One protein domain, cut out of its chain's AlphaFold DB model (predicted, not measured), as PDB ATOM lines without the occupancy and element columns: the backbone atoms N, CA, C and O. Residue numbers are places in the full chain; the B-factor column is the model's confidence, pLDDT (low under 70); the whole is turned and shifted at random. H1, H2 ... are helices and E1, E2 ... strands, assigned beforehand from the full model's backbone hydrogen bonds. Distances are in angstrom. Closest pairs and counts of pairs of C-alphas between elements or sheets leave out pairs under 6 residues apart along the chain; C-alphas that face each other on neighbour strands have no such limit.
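What this domain is: This is residues 2 to 119 of the 121 residues of an uncharacterized protein of Elusimicrobia bacterium CG1_02_37_114 (UniProt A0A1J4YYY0). One very long helix, H1, runs the length of the domain; a small three-strand sheet, a short helix H2 and long loops gather beside its later part, while its first residues, 2 to 18, stick out as a bare arm. The body without that arm spans 42 by 25 by 20 A, and the arm adds to the length. The printed part has 118 residues with two named helices and three named strands, in the order H1 H2 E1 E2 E3; the sheet has the order E1 E2 E3 and is mixed, and the class is mostly helix. The whole is loose, with a radius of gyration of the C-alphas of 18.4 A and spans of 70 by 27 by 20 A.

Where its parts are: In the sheet, E1 is residues 81 to 83, E2 is residues 93 to 96, 10.0 A from first to last C-alpha, and E3 is residues 101 to 104, 10.4 A. E2 begins at C-alpha 93, (21.160, 23.373, -44.079), and E3 ends at C-alpha 104, (25.479, 25.418, -44.919). H1, residues 2 to 48, measures 70.0 A, from C-alpha 2 at (63.156, 4.552, -22.535) to C-alpha 48 at (8.663, 22.430, -62.721). H2 is residues 56 to 60, five residues.

How they stand to each other: E2 is the inner strand, and E1 and E3 are the edge strands. E1 and E2 are parallel at 29 degrees, with N 82 and O 93 within hydrogen-bond range at 2.8 A. E2 and E3 form an antiparallel hairpin at 158 degrees, with N 94 and O 103 at 2.8 A and N 96 and O 101 at 2.9 A, both within hydrogen-bond range. H1 is on the sheet but only grazes it, with its residues 30 to 42. The closest C-alphas of H1 and E3 are those of Val 38 and Leu 102, 6.6 A apart. H1 and H2 only just touch, with 3 pairs of C-alphas within 8 A, made by residues 40 to 44 of H1 alone; the closest are those of Ala 40 and Leu 58, 7.2 A. H2 is not on the sheet, and it is apart from E2 and E3. In H2 every O i to N i+4 pair is within hydrogen-bond range, and in H1 41 of 43 are.

The domain as a whole: The two C-alphas farthest apart are those of Val 2 and Asn 49, 70.7 A. Residues 2 to 18, which belong to H1, stand free. The link from H2 to E1 is long, residues 61 to 80, and residues 105 to 119 also hold no named element. The link from E2 to E3 is tight. The printed part has no cut. The mean pLDDT of the printed part is 91.1, and no printed residue is under 70.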
ATOM      1  N   VAL A   2      63.050   3.929 -21.191       90.19
ATOM      2  CA  VAL A   2      63.156   4.552 -22.535       90.19
ATOM      3  C   VAL A   2      62.018   4.168 -23.497       90.19
ATOM      4  O   VAL A   2      61.506   5.018 -24.212       90.19
ATOM      5  N   VAL A   3      61.560   2.913 -23.471       94.19
ATOM      6  CA  VAL A   3      60.475   2.434 -24.350       94.19
ATOM      7  C   VAL A   3      59.164   3.188 -24.115       94.19
ATOM      8  O   VAL A   3      58.528   3.623 -25.067       94.19
ATOM      9  N   VAL A   4      58.788   3.402 -22.850       92.81
ATOM     10  CA  VAL A   4      57.554   4.124 -22.501       92.81
ATOM     11  C   VAL A   4      57.630   5.575 -22.979       92.81
ATOM     12  O   VAL A   4      56.654   6.081 -23.518       92.81
ATOM     13  N   VAL A   5      58.804   6.210 -22.869       94.62
ATOM     14  CA  VAL A   5      59.044   7.582 -23.353       94.62
ATOM     15  C   VAL A   5      58.907   7.678 -24.876       94.62
ATOM     16  O   VAL A   5      58.292   8.607 -25.387       94.62
ATOM     17  N   ILE A   6      59.441   6.710 -25.622       93.12
ATOM     18  CA  ILE A   6      59.314   6.702 -27.086       93.12
ATOM     19  C   ILE A   6      57.848   6.496 -27.495       93.12
ATOM     20  O   ILE A   6      57.351   7.198 -28.375       93.12
ATOM     21  N   ILE A   7      57.133   5.583 -26.829       92.31
ATOM     22  CA  ILE A   7      55.714   5.320 -27.109       92.31
ATOM     23  C   ILE A   7      54.866   6.570 -26.846       92.31
ATOM     24  O   ILE A   7      54.049   6.932 -27.691       92.31
ATOM     25  N   THR A   8      55.069   7.272 -25.727       91.19
ATOM     26  CA  THR A   8      54.286   8.479 -25.416       91.19
ATOM     27  C   THR A   8      54.527   9.604 -26.421       91.19
ATOM     28  O   THR A   8      53.574  10.285 -26.803       91.19
ATOM     29  N   ILE A   9      55.757   9.782 -26.911       89.12
ATOM     30  CA  ILE A   9      56.068  10.779 -27.950       89.12
ATOM     31  C   ILE A   9      55.347  10.441 -29.262       89.12
ATOM     32  O   ILE A   9      54.706  11.312 -29.853       89.12
ATOM     33  N   ILE A  10      55.393   9.178 -29.701       89.19
ATOM     34  CA  ILE A  10      54.734   8.745 -30.943       89.19
ATOM     35  C   ILE A  10      53.217   8.931 -30.845       89.19
ATOM     36  O   ILE A  10      52.612   9.491 -31.758       89.19
ATOM     37  N   VAL A  11      52.602   8.518 -29.731       88.75
ATOM     38  CA  VAL A  11      51.149   8.633 -29.528       88.75
ATOM     39  C   VAL A  11      50.688  10.088 -29.634       88.75
ATOM     40  O   VAL A  11      49.712  10.362 -30.330       88.75
ATOM     41  N   ASN A  12      51.413  11.034 -29.031       83.50
ATOM     42  CA  ASN A  12      51.064  12.456 -29.114       83.50
ATOM     43  C   ASN A  12      51.076  12.990 -30.558       83.50
ATOM     44  O   ASN A  12      50.145  13.681 -30.969       83.50
ATOM     45  N   ILE A  13      52.091  12.634 -31.356       83.56
ATOM     46  CA  ILE A  13      52.187  13.067 -32.764       83.56
ATOM     47  C   ILE A  13      51.047  12.471 -33.599       83.56
ATOM     48  O   ILE A  13      50.471  13.142 -34.457       83.56
ATOM     49  N   VAL A  14      50.724  11.202 -33.356       79.94
ATOM     50  CA  VAL A  14      49.693  10.470 -34.093       79.94
ATOM     51  C   VAL A  14      48.301  11.051 -33.820       79.94
ATOM     52  O   VAL A  14      47.559  11.309 -34.769       79.94
ATOM     53  N   LEU A  15      47.967  11.344 -32.558       76.50
ATOM     54  CA  LEU A  15      46.673  11.926 -32.174       76.50
ATOM     55  C   LEU A  15      46.407  13.272 -32.863       76.50
ATOM     56  O   LEU A  15      45.315  13.483 -33.390       76.50
ATOM     57  N   ALA A  16      47.413  14.147 -32.941       74.38
ATOM     58  CA  ALA A  16      47.286  15.450 -33.595       74.38
ATOM     59  C   ALA A  16      47.035  15.354 -35.114       74.38
ATOM     60  O   ALA A  16      46.430  16.248 -35.702       74.38
ATOM     61  N   ARG A  17      47.480  14.276 -35.776       76.81
ATOM     62  CA  ARG A  17      47.233  14.069 -37.214       76.81
ATOM     63  C   ARG A  17      45.824  13.556 -37.502       76.81
ATOM     64  O   ARG A  17      45.240  13.932 -38.517       76.81
ATOM     65  N   PHE A  18      45.269  12.720 -36.626       79.00
ATOM     66  CA  PHE A  18      43.955  12.109 -36.840       79.00
ATOM     67  C   PHE A  18      42.798  13.116 -36.818       79.00
ATOM     68  O   PHE A  18      41.839  12.953 -37.573       79.00
ATOM     69  N   THR A  19      42.890  14.179 -36.016       80.44
ATOM     70  CA  THR A  19      41.834  15.201 -35.913       80.44
ATOM     71  C   THR A  19      41.631  15.965 -37.223       80.44
ATOM     72  O   THR A  19      40.496  16.167 -37.650       80.44
ATOM     73  N   ASN A  20      42.720  16.314 -37.914       84.31
ATOM     74  CA  ASN A  20      42.664  17.013 -39.200       84.31
ATOM     75  C   ASN A  20      42.110  16.131 -40.321       84.31
ATOM     76  O   ASN A  20      41.367  16.616 -41.170       84.31
ATOM     77  N   ILE A  21      42.449  14.837 -40.320       86.31
ATOM     78  CA  ILE A  21      41.916  13.887 -41.305       86.31
ATOM     79  C   ILE A  21      40.404  13.766 -41.133       86.31
ATOM     80  O   ILE A  21      39.678  13.889 -42.115       86.31
ATOM     81  N   LYS A  22      39.932  13.602 -39.891       88.94
ATOM     82  CA  LYS A  22      38.498  13.526 -39.605       88.94
ATOM     83  C   LYS A  22      37.769  14.790 -40.062       88.94
ATOM     84  O   LYS A  22      36.810  14.685 -40.814       88.94
ATOM     85  N   ARG A  23      38.283  15.974 -39.701       90.88
ATOM     86  CA  ARG A  23      37.710  17.256 -40.135       90.88
ATOM     87  C   ARG A  23      37.629  17.373 -41.655       90.88
ATOM     88  O   ARG A  23      36.600  17.774 -42.182       90.88
ATOM     89  N   LYS A  24      38.683  16.964 -42.365       91.56
ATOM     90  CA  LYS A  24      38.707  16.962 -43.832       91.56
ATOM     91  C   LYS A  24      37.645  16.046 -44.425       91.56
ATOM     92  O   LYS A  24      37.023  16.408 -45.417       91.56
ATOM     93  N   THR A  25      37.464  14.863 -43.848       92.25
ATOM     94  CA  THR A  25      36.431  13.921 -44.283       92.25
ATOM     95  C   THR A  25      35.038  14.494 -44.050       92.25
ATOM     96  O   THR A  25      34.244  14.484 -44.982       92.25
ATOM     97  N   ASP A  26      34.772  15.058 -42.869       93.69
ATOM     98  CA  ASP A  26      33.480  15.671 -42.537       93.69
ATOM     99  C   ASP A  26      33.146  16.822 -43.511       93.69
ATOM    100  O   ASP A  26      32.071  16.844 -44.118       93.69
ATOM    101  N   GLU A  27      34.103  17.728 -43.753       93.94
ATOM    102  CA  GLU A  27      33.961  18.831 -44.713       93.94
ATOM    103  C   GLU A  27      33.744  18.322 -46.148       93.94
ATOM    104  O   GLU A  27      32.858  18.810 -46.851       93.94
ATOM    105  N   ALA A  28      34.499  17.312 -46.592       93.81
ATOM    106  CA  ALA A  28      34.355  16.731 -47.928       93.81
ATOM    107  C   ALA A  28      32.996  16.038 -48.124       93.81
ATOM    108  O   ALA A  28      32.380  16.174 -49.184       93.81
ATOM    109  N   THR A  29      32.504  15.323 -47.109       94.94
ATOM    110  CA  THR A  29      31.174  14.707 -47.128       94.94
ATOM    111  C   THR A  29      30.090  15.775 -47.229       94.94
ATOM    112  O   THR A  29      29.221  15.670 -48.093       94.94
ATOM    113  N   THR A  30      30.167  16.841 -46.429       95.12
ATOM    114  CA  THR A  30      29.199  17.947 -46.487       95.12
ATOM    115  C   THR A  30      29.234  18.667 -47.835       95.12
ATOM    116  O   THR A  30      28.177  18.893 -48.420       95.12
ATOM    117  N   LYS A  31      30.422  18.949 -48.386       94.94
ATOM    118  CA  LYS A  31      30.592  19.527 -49.733       94.94
ATOM    119  C   LYS A  31      29.948  18.646 -50.817       94.94
ATOM    120  O   LYS A  31      29.201  19.134 -51.661       94.94
ATOM    121  N   SER A  32      30.165  17.329 -50.767       95.06
ATOM    122  CA  SER A  32      29.544  16.381 -51.706       95.06
ATOM    123  C   SER A  32      28.017  16.318 -51.564       95.06
ATOM    124  O   SER A  32      27.296  16.222 -52.564       95.06
ATOM    125  N   ASN A  33      27.512  16.370 -50.330       94.88
ATOM    126  CA  ASN A  33      26.081  16.391 -50.039       94.88
ATOM    127  C   ASN A  33      25.435  17.676 -50.574       94.88
ATOM    128  O   ASN A  33      24.427  17.594 -51.277       94.88
ATOM    129  N   LEU A  34      26.066  18.831 -50.339       94.88
ATOM    130  CA  LEU A  34      25.643  20.130 -50.862       94.88
ATOM    131  C   LEU A  34      25.539  20.098 -52.390       94.88
ATOM    132  O   LEU A  34      24.481  20.393 -52.941       94.88
ATOM    133  N   TYR A  35      26.589  19.636 -53.075       94.81
ATOM    134  CA  TYR A  35      26.590  19.492 -54.534       94.81
ATOM    135  C   TYR A  35      25.434  18.617 -55.042       94.81
ATOM    136  O   TYR A  35      24.768  18.937 -56.030       94.81
ATOM    137  N   THR A  36      25.158  17.511 -54.352       94.19
ATOM    138  CA  THR A  36      24.074  16.589 -54.717       94.19
ATOM    139  C   THR A  36      22.702  17.245 -54.555       94.19
ATOM    140  O   THR A  36      21.854  17.131 -55.443       94.19
ATOM    141  N   MET A  37      22.490  17.977 -53.462       94.25
ATOM    142  CA  MET A  37      21.236  18.681 -53.194       94.25
ATOM    143  C   MET A  37      21.008  19.843 -54.165       94.25
ATOM    144  O   MET A  37      19.922  19.949 -54.730       94.25
ATOM    145  N   VAL A  38      22.029  20.661 -54.436       93.94
ATOM    146  CA  VAL A  38      21.954  21.756 -55.420       93.94
ATOM    147  C   VAL A  38      21.587  21.214 -56.803       93.94
ATOM    148  O   VAL A  38      20.720  21.765 -57.484       93.94
ATOM    149  N   ARG A  39      22.168  20.079 -57.210       94.19
ATOM    150  CA  ARG A  39      21.787  19.410 -58.464       94.19
ATOM    151  C   ARG A  39      20.340  18.933 -58.461       94.19
ATOM    152  O   ARG A  39      19.661  19.097 -59.472       94.19
ATOM    153  N   ALA A  40      19.857  18.370 -57.357       93.81
ATOM    154  CA  ALA A  40      18.462  17.955 -57.236       93.81
ATOM    155  C   ALA A  40      17.498  19.150 -57.345       93.81
ATOM    156  O   ALA A  40      16.523  19.075 -58.092       93.81
ATOM    157  N   ILE A  41      17.808  20.272 -56.684       93.88
ATOM    158  CA  ILE A  41      17.040  21.526 -56.774       93.88
ATOM    159  C   ILE A  41      17.021  22.043 -58.215       93.88
ATOM    160  O   ILE A  41      15.957  22.369 -58.744       93.88
ATOM    161  N   ARG A  42      18.180  22.070 -58.885       93.00
ATOM    162  CA  ARG A  42      18.290  22.521 -60.279       93.00
ATOM    163  C   ARG A  42      17.482  21.636 -61.229       93.00
ATOM    164  O   ARG A  42      16.786  22.153 -62.097       93.00
ATOM    165  N   ASN A  43      17.521  20.317 -61.040       93.31
ATOM    166  CA  ASN A  43      16.725  19.375 -61.829       93.31
ATOM    167  C   ASN A  43      15.219  19.571 -61.607       93.31
ATOM    168  O   ASN A  43      14.451  19.545 -62.567       93.31
ATOM    169  N   TYR A  44      14.793  19.803 -60.361       93.56
ATOM    170  CA  TYR A  44      13.400  20.123 -60.052       93.56
ATOM    171  C   TYR A  44      12.967  21.412 -60.756       93.56
ATOM    172  O   TYR A  44      11.916  21.435 -61.399       93.56
ATOM    173  N   ASN A  45      13.793  22.459 -60.689       92.94
ATOM    174  CA  ASN A  45      13.522  23.736 -61.342       92.94
ATOM    175  C   ASN A  45      13.409  23.591 -62.868       92.94
ATOM    176  O   ASN A  45      12.457  24.105 -63.446       92.94
ATOM    177  N   ALA A  46      14.288  22.810 -63.503       93.12
ATOM    178  CA  ALA A  46      14.262  22.582 -64.949       93.12
ATOM    179  C   ALA A  46      12.955  21.936 -65.451       93.12
ATOM    180  O   ALA A  46      12.547  22.169 -66.585       93.12
ATOM    181  N   ILE A  47      12.293  21.127 -64.617       91.81
ATOM    182  CA  ILE A  47      11.049  20.432 -64.982       91.81
ATOM    183  C   ILE A  47       9.817  21.236 -64.551       91.81
ATOM    184  O   ILE A  47       8.843  21.338 -65.294       91.81
ATOM    185  N   GLN A  48       9.829  21.788 -63.338       90.62
ATOM    186  CA  GLN A  48       8.663  22.430 -62.721       90.62
ATOM    187  C   GLN A  48       8.615  23.948 -62.942       90.62
ATOM    188  O   GLN A  48       7.624  24.572 -62.565       90.62
ATOM    189  N   ASN A  49       9.668  24.540 -63.520       91.06
ATOM    190  CA  ASN A  49       9.867  25.986 -63.695       91.06
ATOM    191  C   ASN A  49       9.700  26.799 -62.399       91.06
ATOM    192  O   ASN A  49       9.316  27.966 -62.421       91.06
ATOM    193  N   ARG A  50       9.966  26.172 -61.250       92.31
ATOM    194  CA  ARG A  50       9.937  26.808 -59.931       92.31
ATOM    195  C   ARG A  50      10.916  26.123 -58.993       92.31
ATOM    196  O   ARG A  50      11.202  24.938 -59.159       92.31
ATOM    197  N   TYR A  51      11.384  26.847 -57.986       92.56
ATOM    198  CA  TYR A  51      12.105  26.241 -56.870       92.56
ATOM    199  C   TYR A  51      11.127  25.539 -55.916       92.56
ATOM    200  O   TYR A  51       9.965  25.951 -55.821       92.56
ATOM    201  N   PRO A  52      11.547  24.441 -55.267       92.56
ATOM    202  CA  PRO A  52      10.715  23.773 -54.276       92.56
ATOM    203  C   PRO A  52      10.477  24.705 -53.079       92.56
ATOM    204  O   PRO A  52      11.385  25.406 -52.643       92.56
ATOM    205  N   SER A  53       9.260  24.730 -52.528       90.19
ATOM    206  CA  SER A  53       8.985  25.555 -51.343       90.19
ATOM    207  C   SER A  53       9.642  24.965 -50.096       90.19
ATOM    208  O   SER A  53      10.038  25.699 -49.196       90.19
ATOM    209  N   THR A  54       9.789  23.639 -50.066       91.31
ATOM    210  CA  THR A  54      10.489  22.892 -49.013       91.31
ATOM    211  C   THR A  54      11.410  21.842 -49.620       91.31
ATOM    212  O   THR A  54      11.098  21.269 -50.664       91.31
ATOM    213  N   LEU A  55      12.538  21.540 -48.970       89.69
ATOM    214  CA  LEU A  55      13.438  20.487 -49.464       89.69
ATOM    215  C   LEU A  55      12.809  19.088 -49.363       89.69
ATOM    216  O   LEU A  55      13.170  18.200 -50.133       89.69
ATOM    217  N   ASP A  56      11.813  18.907 -48.496       91.00
ATOM    218  CA  ASP A  56      11.017  17.681 -48.400       91.00
ATOM    219  C   ASP A  56      10.251  17.356 -49.693       91.00
ATOM    220  O   ASP A  56      10.069  16.183 -50.024       91.00
ATOM    221  N   GLU A  57       9.863  18.360 -50.491       90.06
ATOM    222  CA  GLU A  57       9.245  18.121 -51.804       90.06
ATOM    223  C   GLU A  57      10.168  17.343 -52.748       90.06
ATOM    224  O   GLU A  57       9.694  16.549 -53.566       90.06
ATOM    225  N   LEU A  58      11.484  17.553 -52.643       90.00
ATOM    226  CA  LEU A  58      12.462  16.824 -53.449       90.00
ATOM    227  C   LEU A  58      12.480  15.342 -53.077       90.00
ATOM    228  O   LEU A  58      12.647  14.502 -53.961       90.00
ATOM    229  N   VAL A  59      12.266  15.022 -51.799       93.06
ATOM    230  CA  VAL A  59      12.176  13.640 -51.321       93.06
ATOM    231  C   VAL A  59      10.866  13.004 -51.772       93.06
ATOM    232  O   VAL A  59      10.866  11.933 -52.376       93.06
ATOM    233  N   GLN A  60       9.742  13.696 -51.577       91.19
ATOM    234  CA  GLN A  60       8.418  13.191 -51.956       91.19
ATOM    235  C   GLN A  60       8.287  12.926 -53.459       91.19
ATOM    236  O   GLN A  60       7.640  11.963 -53.865       91.19
ATOM    237  N   LYS A  61       8.906  13.766 -54.296       89.19
ATOM    238  CA  LYS A  61       8.908  13.582 -55.754       89.19
ATOM    239  C   LYS A  61      10.028  12.670 -56.267       89.19
ATOM    240  O   LYS A  61      10.135  12.493 -57.478       89.19
ATOM    241  N   GLY A  62      10.851  12.107 -55.381       90.06
ATOM    242  CA  GLY A  62      11.894  11.143 -55.735       90.06
ATOM    243  C   GLY A  62      13.139  11.739 -56.400       90.06
ATOM    244  O   GLY A  62      13.901  11.003 -57.018       90.06
ATOM    245  N   TYR A  63      13.373  13.052 -56.282       89.94
ATOM    246  CA  TYR A  63      14.645  13.669 -56.695       89.94
ATOM    247  C   TYR A  63      15.771  13.366 -55.700       89.94
ATOM    248  O   TYR A  63      16.944  13.361 -56.076       89.94
ATOM    249  N   LEU A  64      15.419  13.114 -54.436       91.31
ATOM    250  CA  LEU A  64      16.315  12.674 -53.372       91.31
ATOM    251  C   LEU A  64      15.674  11.501 -52.627       91.31
ATOM    252  O   LEU A  64      14.466  11.474 -52.435       91.31
ATOM    253  N   ASN A  65      16.479  10.546 -52.162       90.88
ATOM    254  CA  ASN A  65      15.968   9.471 -51.299       90.88
ATOM    255  C   ASN A  65      15.716   9.967 -49.868       90.88
ATOM    256  O   ASN A  65      14.794   9.520 -49.198       90.88
ATOM    257  N   GLN A  66      16.574  10.870 -49.396       92.62
ATOM    258  CA  GLN A  66      16.504  11.505 -48.086       92.62
ATOM    259  C   GLN A  66      17.343  12.784 -48.102       92.62
ATOM    260  O   GLN A  66      18.231  12.932 -48.948       92.62
ATOM    261  N   ILE A  67      17.095  13.678 -47.147       93.75
ATOM    262  CA  ILE A  67      17.947  14.847 -46.919       93.75
ATOM    263  C   ILE A  67      19.229  14.366 -46.220       93.75
ATOM    264  O   ILE A  67      19.141  13.784 -45.134       93.75
ATOM    265  N   PRO A  68      20.415  14.543 -46.829       94.06
ATOM    266  CA  PRO A  68      21.668  14.125 -46.216       94.06
ATOM    267  C   PRO A  68      21.999  14.990 -44.994       94.06
ATOM    268  O   PRO A  68      21.631  16.162 -44.930       94.06
ATOM    269  N   ALA A  69      22.725  14.425 -44.031       93.81
ATOM    270  CA  ALA A  69      23.176  15.175 -42.865       93.81
ATOM    271  C   ALA A  69      24.364  16.097 -43.197       93.81
ATOM    272  O   ALA A  69      25.216  15.775 -44.034       93.81
ATOM    273  N   VAL A  70      24.423  17.232 -42.503       93.69
ATOM    274  CA  VAL A  70      25.594  18.106 -42.420       93.69
ATOM    275  C   VAL A  70      26.560  17.509 -41.402       93.69
ATOM    276  O   VAL A  70      26.184  17.230 -40.263       93.69
ATOM    277  N   HIS A  71      27.815  17.329 -41.800       93.56
ATOM    278  CA  HIS A  71      28.902  16.898 -40.927       93.56
ATOM    279  C   HIS A  71      29.950  18.010 -40.847       93.56
ATOM    280  O   HIS A  71      30.648  18.308 -41.814       93.56
ATOM    281  N   LEU A  72      30.053  18.642 -39.681       91.31
ATOM    282  CA  LEU A  72      31.021  19.696 -39.398       91.31
ATOM    283  C   LEU A  72      31.632  19.439 -38.028       91.31
ATOM    284  O   LEU A  72      30.932  19.038 -37.106       91.31
ATOM    285  N   SER A  73      32.925  19.705 -37.858       87.56
ATOM    286  CA  SER A  73      33.603  19.400 -36.591       87.56
ATOM    287  C   SER A  73      33.117  20.242 -35.403       87.56
ATOM    288  O   SER A  73      33.254  19.800 -34.266       87.56
ATOM    289  N   ASN A  74      32.550  21.425 -35.661       86.19
ATOM    290  CA  ASN A  74      32.083  22.358 -34.628       86.19
ATOM    291  C   ASN A  74      30.588  22.221 -34.305       86.19
ATOM    292  O   ASN A  74      30.117  22.853 -33.366       86.19
ATOM    293  N   HIS A  75      29.853  21.404 -35.063       90.88
ATOM    294  CA  HIS A  75      28.402  21.278 -34.950       90.88
ATOM    295  C   HIS A  75      27.982  19.816 -34.828       90.88
ATOM    296  O   HIS A  75      28.663  18.903 -35.293       90.88
ATOM    297  N   THR A  76      26.838  19.578 -34.193       91.75
ATOM    298  CA  THR A  76      26.271  18.225 -34.142       91.75
ATOM    299  C   THR A  76      25.741  17.855 -35.518       91.75
ATOM    300  O   THR A  76      25.069  18.659 -36.158       91.75
ATOM    301  N   SER A  77      26.030  16.635 -35.977       91.75
ATOM    302  CA  SER A  77      25.542  16.188 -37.280       91.75
ATOM    303  C   SER A  77      24.018  16.128 -37.299       91.75
ATOM    304  O   SER A  77      23.412  15.439 -36.479       91.75
ATOM    305  N   THR A  78      23.412  16.843 -38.240       93.06
ATOM    306  CA  THR A  78      21.958  16.974 -38.363       93.06
ATOM    307  C   THR A  78      21.555  17.049 -39.830       93.06
ATOM    308  O   THR A  78      22.315  17.519 -40.673       93.06
ATOM    309  N   ASN A  79      20.368  16.547 -40.149       93.06
ATOM    310  CA  ASN A  79      19.732  16.663 -41.461       93.06
ATOM    311  C   ASN A  79      18.647  17.750 -41.484       93.06
ATOM    312  O   ASN A  79      17.893  17.848 -42.451       93.06
ATOM    313  N   GLU A  80      18.549  18.549 -40.423       93.25
ATOM    314  CA  GLU A  80      17.578  19.628 -40.337       93.25
ATOM    315  C   GLU A  80      17.867  20.737 -41.351       93.25
ATOM    316  O   GLU A  80      19.017  21.067 -41.662       93.25
ATOM    317  N   VAL A  81      16.783  21.340 -41.832       93.75
ATOM    318  CA  VAL A  81      16.801  22.436 -42.795       93.75
ATOM    319  C   VAL A  81      16.169  23.652 -42.145       93.75
ATOM    320  O   VAL A  81      15.067  23.588 -41.598       93.75
ATOM    321  N   LYS A  82      16.868  24.773 -42.228       93.50
ATOM    322  CA  LYS A  82      16.385  26.087 -41.848       93.50
ATOM    323  C   LYS A  82      16.043  26.874 -43.106       93.50
ATOM    324  O   LYS A  82      16.817  26.906 -44.059       93.50
ATOM    325  N   TYR A  83      14.892  27.531 -43.075       91.88
ATOM    326  CA  TYR A  83      14.421  28.358 -44.177       91.88
ATOM    327  C   TYR A  83      14.766  29.825 -43.922       91.88
ATOM    328  O   TYR A  83      14.454  30.361 -42.858       91.88
ATOM    329  N   GLY A  84      15.424  30.460 -44.887       88.88
ATOM    330  CA  GLY A  84      15.875  31.846 -44.801       88.88
ATOM    331  C   GLY A  84      17.220  32.059 -45.488       88.88
ATOM    332  O   GLY A  84      17.774  31.150 -46.094       88.88
ATOM    333  N   SER A  85      17.746  33.275 -45.373       83.88
ATOM    334  CA  SER A  85      18.978  33.705 -46.051       83.88
ATOM    335  C   SER A  85      20.070  34.198 -45.100       83.88
ATOM    336  O   SER A  85      21.163  34.544 -45.541       83.88
ATOM    337  N   ILE A  86      19.793  34.230 -43.794       87.38
ATOM    338  CA  ILE A  86      20.712  34.766 -42.788       87.38
ATOM    339  C   ILE A  86      21.363  33.600 -42.034       87.38
ATOM    340  O   ILE A  86      20.640  32.823 -41.398       87.38
ATOM    341  N   PRO A  87      22.702  33.469 -42.082       88.56
ATOM    342  CA  PRO A  87      23.411  32.482 -41.284       88.56
ATOM    343  C   PRO A  87      23.368  32.861 -39.796       88.56
ATOM    344  O   PRO A  87      23.620  34.006 -39.421       88.56
ATOM    345  N   GLU A  88      23.061  31.885 -38.950       91.25
ATOM    346  CA  GLU A  88      23.042  31.976 -37.483       91.25
ATOM    347  C   GLU A  88      24.030  30.999 -36.826       91.25
ATOM    348  O   GLU A  88      24.050  30.880 -35.604       91.25
ATOM    349  N   ASP A  89      24.856  30.314 -37.626       91.62
ATOM    350  CA  ASP A  89      25.820  29.313 -37.161       91.62
ATOM    351  C   ASP A  89      25.146  28.142 -36.429       91.62
ATOM    352  O   ASP A  89      25.605  27.686 -35.387       91.62
ATOM    353  N   SER A  90      24.029  27.644 -36.967       90.56
ATOM    354  CA  SER A  90      23.303  26.514 -36.369       90.56
ATOM    355  C   SER A  90      23.829  25.129 -36.770       90.56
ATOM    356  O   SER A  90      23.404  24.124 -36.200       90.56
ATOM    357  N   GLY A  91      24.713  25.051 -37.768       91.19
ATOM    358  CA  GLY A  91      25.243  23.800 -38.314       91.19
ATOM    359  C   GLY A  91      24.259  23.012 -39.184       91.19
ATOM    360  O   GLY A  91      24.497  21.837 -39.459       91.19
ATOM    361  N   LYS A  92      23.151  23.634 -39.598       94.50
ATOM    362  CA  LYS A  92      22.070  23.036 -40.400       94.50
ATOM    363  C   LYS A  92      22.200  23.402 -41.879       94.50
ATOM    364  O   LYS A  92      23.043  24.214 -42.260       94.50
ATOM    365  N   TRP A  93      21.343  22.840 -42.726       94.94
ATOM    366  CA  TRP A  93      21.160  23.373 -44.079       94.94
ATOM    367  C   TRP A  93      20.412  24.707 -44.015       94.94
ATOM    368  O   TRP A  93      19.405  24.804 -43.321       94.94
ATOM    369  N   LEU A  94      20.873  25.712 -44.752       94.69
ATOM    370  CA  LEU A  94      20.186  26.988 -44.939       94.69
ATOM    371  C   LEU A  94      19.638  27.034 -46.361       94.69
ATOM    372  O   LEU A  94      20.412  26.995 -47.316       94.69
ATOM    373  N   TYR A  95      18.321  27.092 -46.506       95.06
ATOM    374  CA  TYR A  95      17.663  27.097 -47.804       95.06
ATOM    375  C   TYR A  95      16.767  28.320 -47.973       95.06
ATOM    376  O   TYR A  95      15.889  28.580 -47.148       95.06
ATOM    377  N   ASP A  96      16.941  29.030 -49.082       93.69
ATOM    378  CA  ASP A  96      16.041  30.095 -49.501       93.69
ATOM    379  C   ASP A  96      15.169  29.614 -50.669       93.69
ATOM    380  O   ASP A  96      15.632  29.405 -51.789       93.69
ATOM    381  N   SER A  97      13.869  29.471 -50.410       90.69
ATOM    382  CA  SER A  97      12.877  29.054 -51.408       90.69
ATOM    383  C   SER A  97      12.655  30.086 -52.518       90.69
ATOM    384  O   SER A  97      12.122  29.748 -53.573       90.69
ATOM    385  N   SER A  98      13.017  31.351 -52.282       89.38
ATOM    386  CA  SER A  98      12.794  32.450 -53.227       89.38
ATOM    387  C   SER A  98      13.877  32.479 -54.303       89.38
ATOM    388  O   SER A  98      13.573  32.585 -55.490       89.38
ATOM    389  N   SER A  99      15.139  32.359 -53.888       88.44
ATOM    390  CA  SER A  99      16.301  32.298 -54.782       88.44
ATOM    391  C   SER A  99      16.623  30.877 -55.257       88.44
ATOM    392  O   SER A  99      17.263  30.711 -56.294       88.44
ATOM    393  N   GLY A 100      16.162  29.853 -54.531       89.62
ATOM    394  CA  GLY A 100      16.542  28.459 -54.750       89.62
ATOM    395  C   GLY A 100      17.935  28.124 -54.218       89.62
ATOM    396  O   GLY A 100      18.463  27.056 -54.531       89.62
ATOM    397  N   GLU A 101      18.533  29.026 -53.445       91.88
ATOM    398  CA  GLU A 101      19.889  28.890 -52.950       91.88
ATOM    399  C   GLU A 101      19.948  27.987 -51.715       91.88
ATOM    400  O   GLU A 101      19.154  28.114 -50.782       91.88
ATOM    401  N   LEU A 102      20.906  27.060 -51.718       93.81
ATOM    402  CA  LEU A 102      21.175  26.151 -50.613       93.81
ATOM    403  C   LEU A 102      22.603  26.373 -50.124       93.81
ATOM    404  O   LEU A 102      23.546  26.292 -50.906       93.81
ATOM    405  N   ARG A 103      22.751  26.604 -48.824       94.38
ATOM    406  CA  ARG A 103      24.024  26.831 -48.140       94.38
ATOM    407  C   ARG A 103      24.098  25.997 -46.868       94.38
ATOM    408  O   ARG A 103      23.117  25.399 -46.426       94.38
ATOM    409  N   VAL A 104      25.274  25.977 -46.258       94.19
ATOM    410  CA  VAL A 104      25.479  25.418 -44.919       94.19
ATOM    411  C   VAL A 104      25.449  26.564 -43.910       94.19
ATOM    412  O   VAL A 104      26.187  27.535 -44.063       94.19
ATOM    413  N   ASP A 105      24.616  26.469 -42.876       94.00
ATOM    414  CA  ASP A 105      24.509  27.481 -41.822       94.00
ATOM    415  C   ASP A 105      25.679  27.374 -40.834       94.00
ATOM    416  O   ASP A 105      25.545  26.839 -39.733       94.00
ATOM    417  N   CYS A 106      26.861  27.824 -41.245       92.44
ATOM    418  CA  CYS A 106      28.053  27.797 -40.408       92.44
ATOM    419  C   CYS A 106      28.952  28.999 -40.703       92.44
ATOM    420  O   CYS A 106      29.405  29.179 -41.834       92.44
ATOM    421  N   THR A 107      29.252  29.797 -39.679       92.88
ATOM    422  CA  THR A 107      30.101  31.001 -39.805       92.88
ATOM    423  C   THR A 107      31.594  30.705 -39.649       92.88
ATOM    424  O   THR A 107      32.439  31.588 -39.810       92.88
ATOM    425  N   HIS A 108      31.942  29.449 -39.368       93.25
ATOM    426  CA  HIS A 108      33.320  29.003 -39.216       93.25
ATOM    427  C   HIS A 108      34.056  28.875 -40.556       93.25
ATOM    428  O   HIS A 108      33.460  28.885 -41.634       93.25
ATOM    429  N   ARG A 109      35.384  28.731 -40.468       93.50
ATOM    430  CA  ARG A 109      36.268  28.488 -41.614       93.50
ATOM    431  C   ARG A 109      36.607  27.009 -41.767       93.50
ATOM    432  O   ARG A 109      36.792  26.302 -40.774       93.50
ATOM    433  N   ASP A 110      36.741  26.573 -43.010       91.75
ATOM    434  CA  ASP A 110      37.159  25.219 -43.370       91.75
ATOM    435  C   ASP A 110      38.676  25.000 -43.183       91.75
ATOM    436  O   ASP A 110      39.389  25.844 -42.627       91.75
ATOM    437  N   LEU A 111      39.195  23.822 -43.546       89.88
ATOM    438  CA  LEU A 111      40.640  23.535 -43.491       89.88
ATOM    439  C   LEU A 111      41.479  24.411 -44.424       89.88
ATOM    440  O   LEU A 111      42.683  24.544 -44.208       89.88
ATOM    441  N   GLU A 112      40.853  24.978 -45.445       88.44
ATOM    442  CA  GLU A 112      41.475  25.765 -46.506       88.44
ATOM    443  C   GLU A 112      41.416  27.274 -46.196       88.44
ATOM    444  O   GLU A 112      42.092  28.068 -46.845       88.44
ATOM    445  N   GLY A 113      40.675  27.666 -45.152       89.56
ATOM    446  CA  GLY A 113      40.518  29.043 -44.690       89.56
ATOM    447  C   GLY A 113      39.286  29.759 -45.247       89.56
ATOM    448  O   GLY A 113      39.076  30.927 -44.903       89.56
ATOM    449  N   ASN A 114      38.456  29.087 -46.046       92.75
ATOM    450  CA  ASN A 114      37.238  29.645 -46.633       92.75
ATOM    451  C   ASN A 114      36.080  29.601 -45.636       92.75
ATOM    452  O   ASN A 114      36.015  28.704 -44.794       92.75
ATOM    453  N   LEU A 115      35.158  30.558 -45.730       92.56
ATOM    454  CA  LEU A 115      33.951  30.571 -44.906       92.56
ATOM    455  C   LEU A 115      32.979  29.493 -45.394       92.56
ATOM    456  O   LEU A 115      32.704  29.382 -46.586       92.56
ATOM    457  N   ILE A 116      32.466  28.684 -44.468       92.56
ATOM    458  CA  ILE A 116      31.673  27.493 -44.809       92.56
ATOM    459  C   ILE A 116      30.319  27.868 -45.428       92.56
ATOM    460  O   ILE A 116      29.866  27.210 -46.362       92.56
ATOM    461  N   TYR A 117      29.693  28.955 -44.972       91.06
ATOM    462  CA  TYR A 117      28.446  29.459 -45.560       91.06
ATOM    463  C   TYR A 117      28.610  30.066 -46.970       91.06
ATOM    464  O   TYR A 117      27.607  30.369 -47.618       91.06
ATOM    465  N   GLU A 118      29.847  30.259 -47.442       91.56
ATOM    466  CA  GLU A 118      30.177  30.781 -48.780       91.56
ATOM    467  C   GLU A 118      30.582  29.671 -49.759       91.56
ATOM    468  O   GLU A 118      31.076  29.946 -50.849       91.56
ATOM    469  N   TRP A 119      30.412  28.399 -49.395       91.69
ATOM    470  CA  TRP A 119      30.643  27.305 -50.333       91.69
ATOM    471  C   TRP A 119      29.623  27.345 -51.480       91.69
ATOM    472  O   TRP A 119      28.439  27.084 -51.273       91.69
TER     473      TRP A 119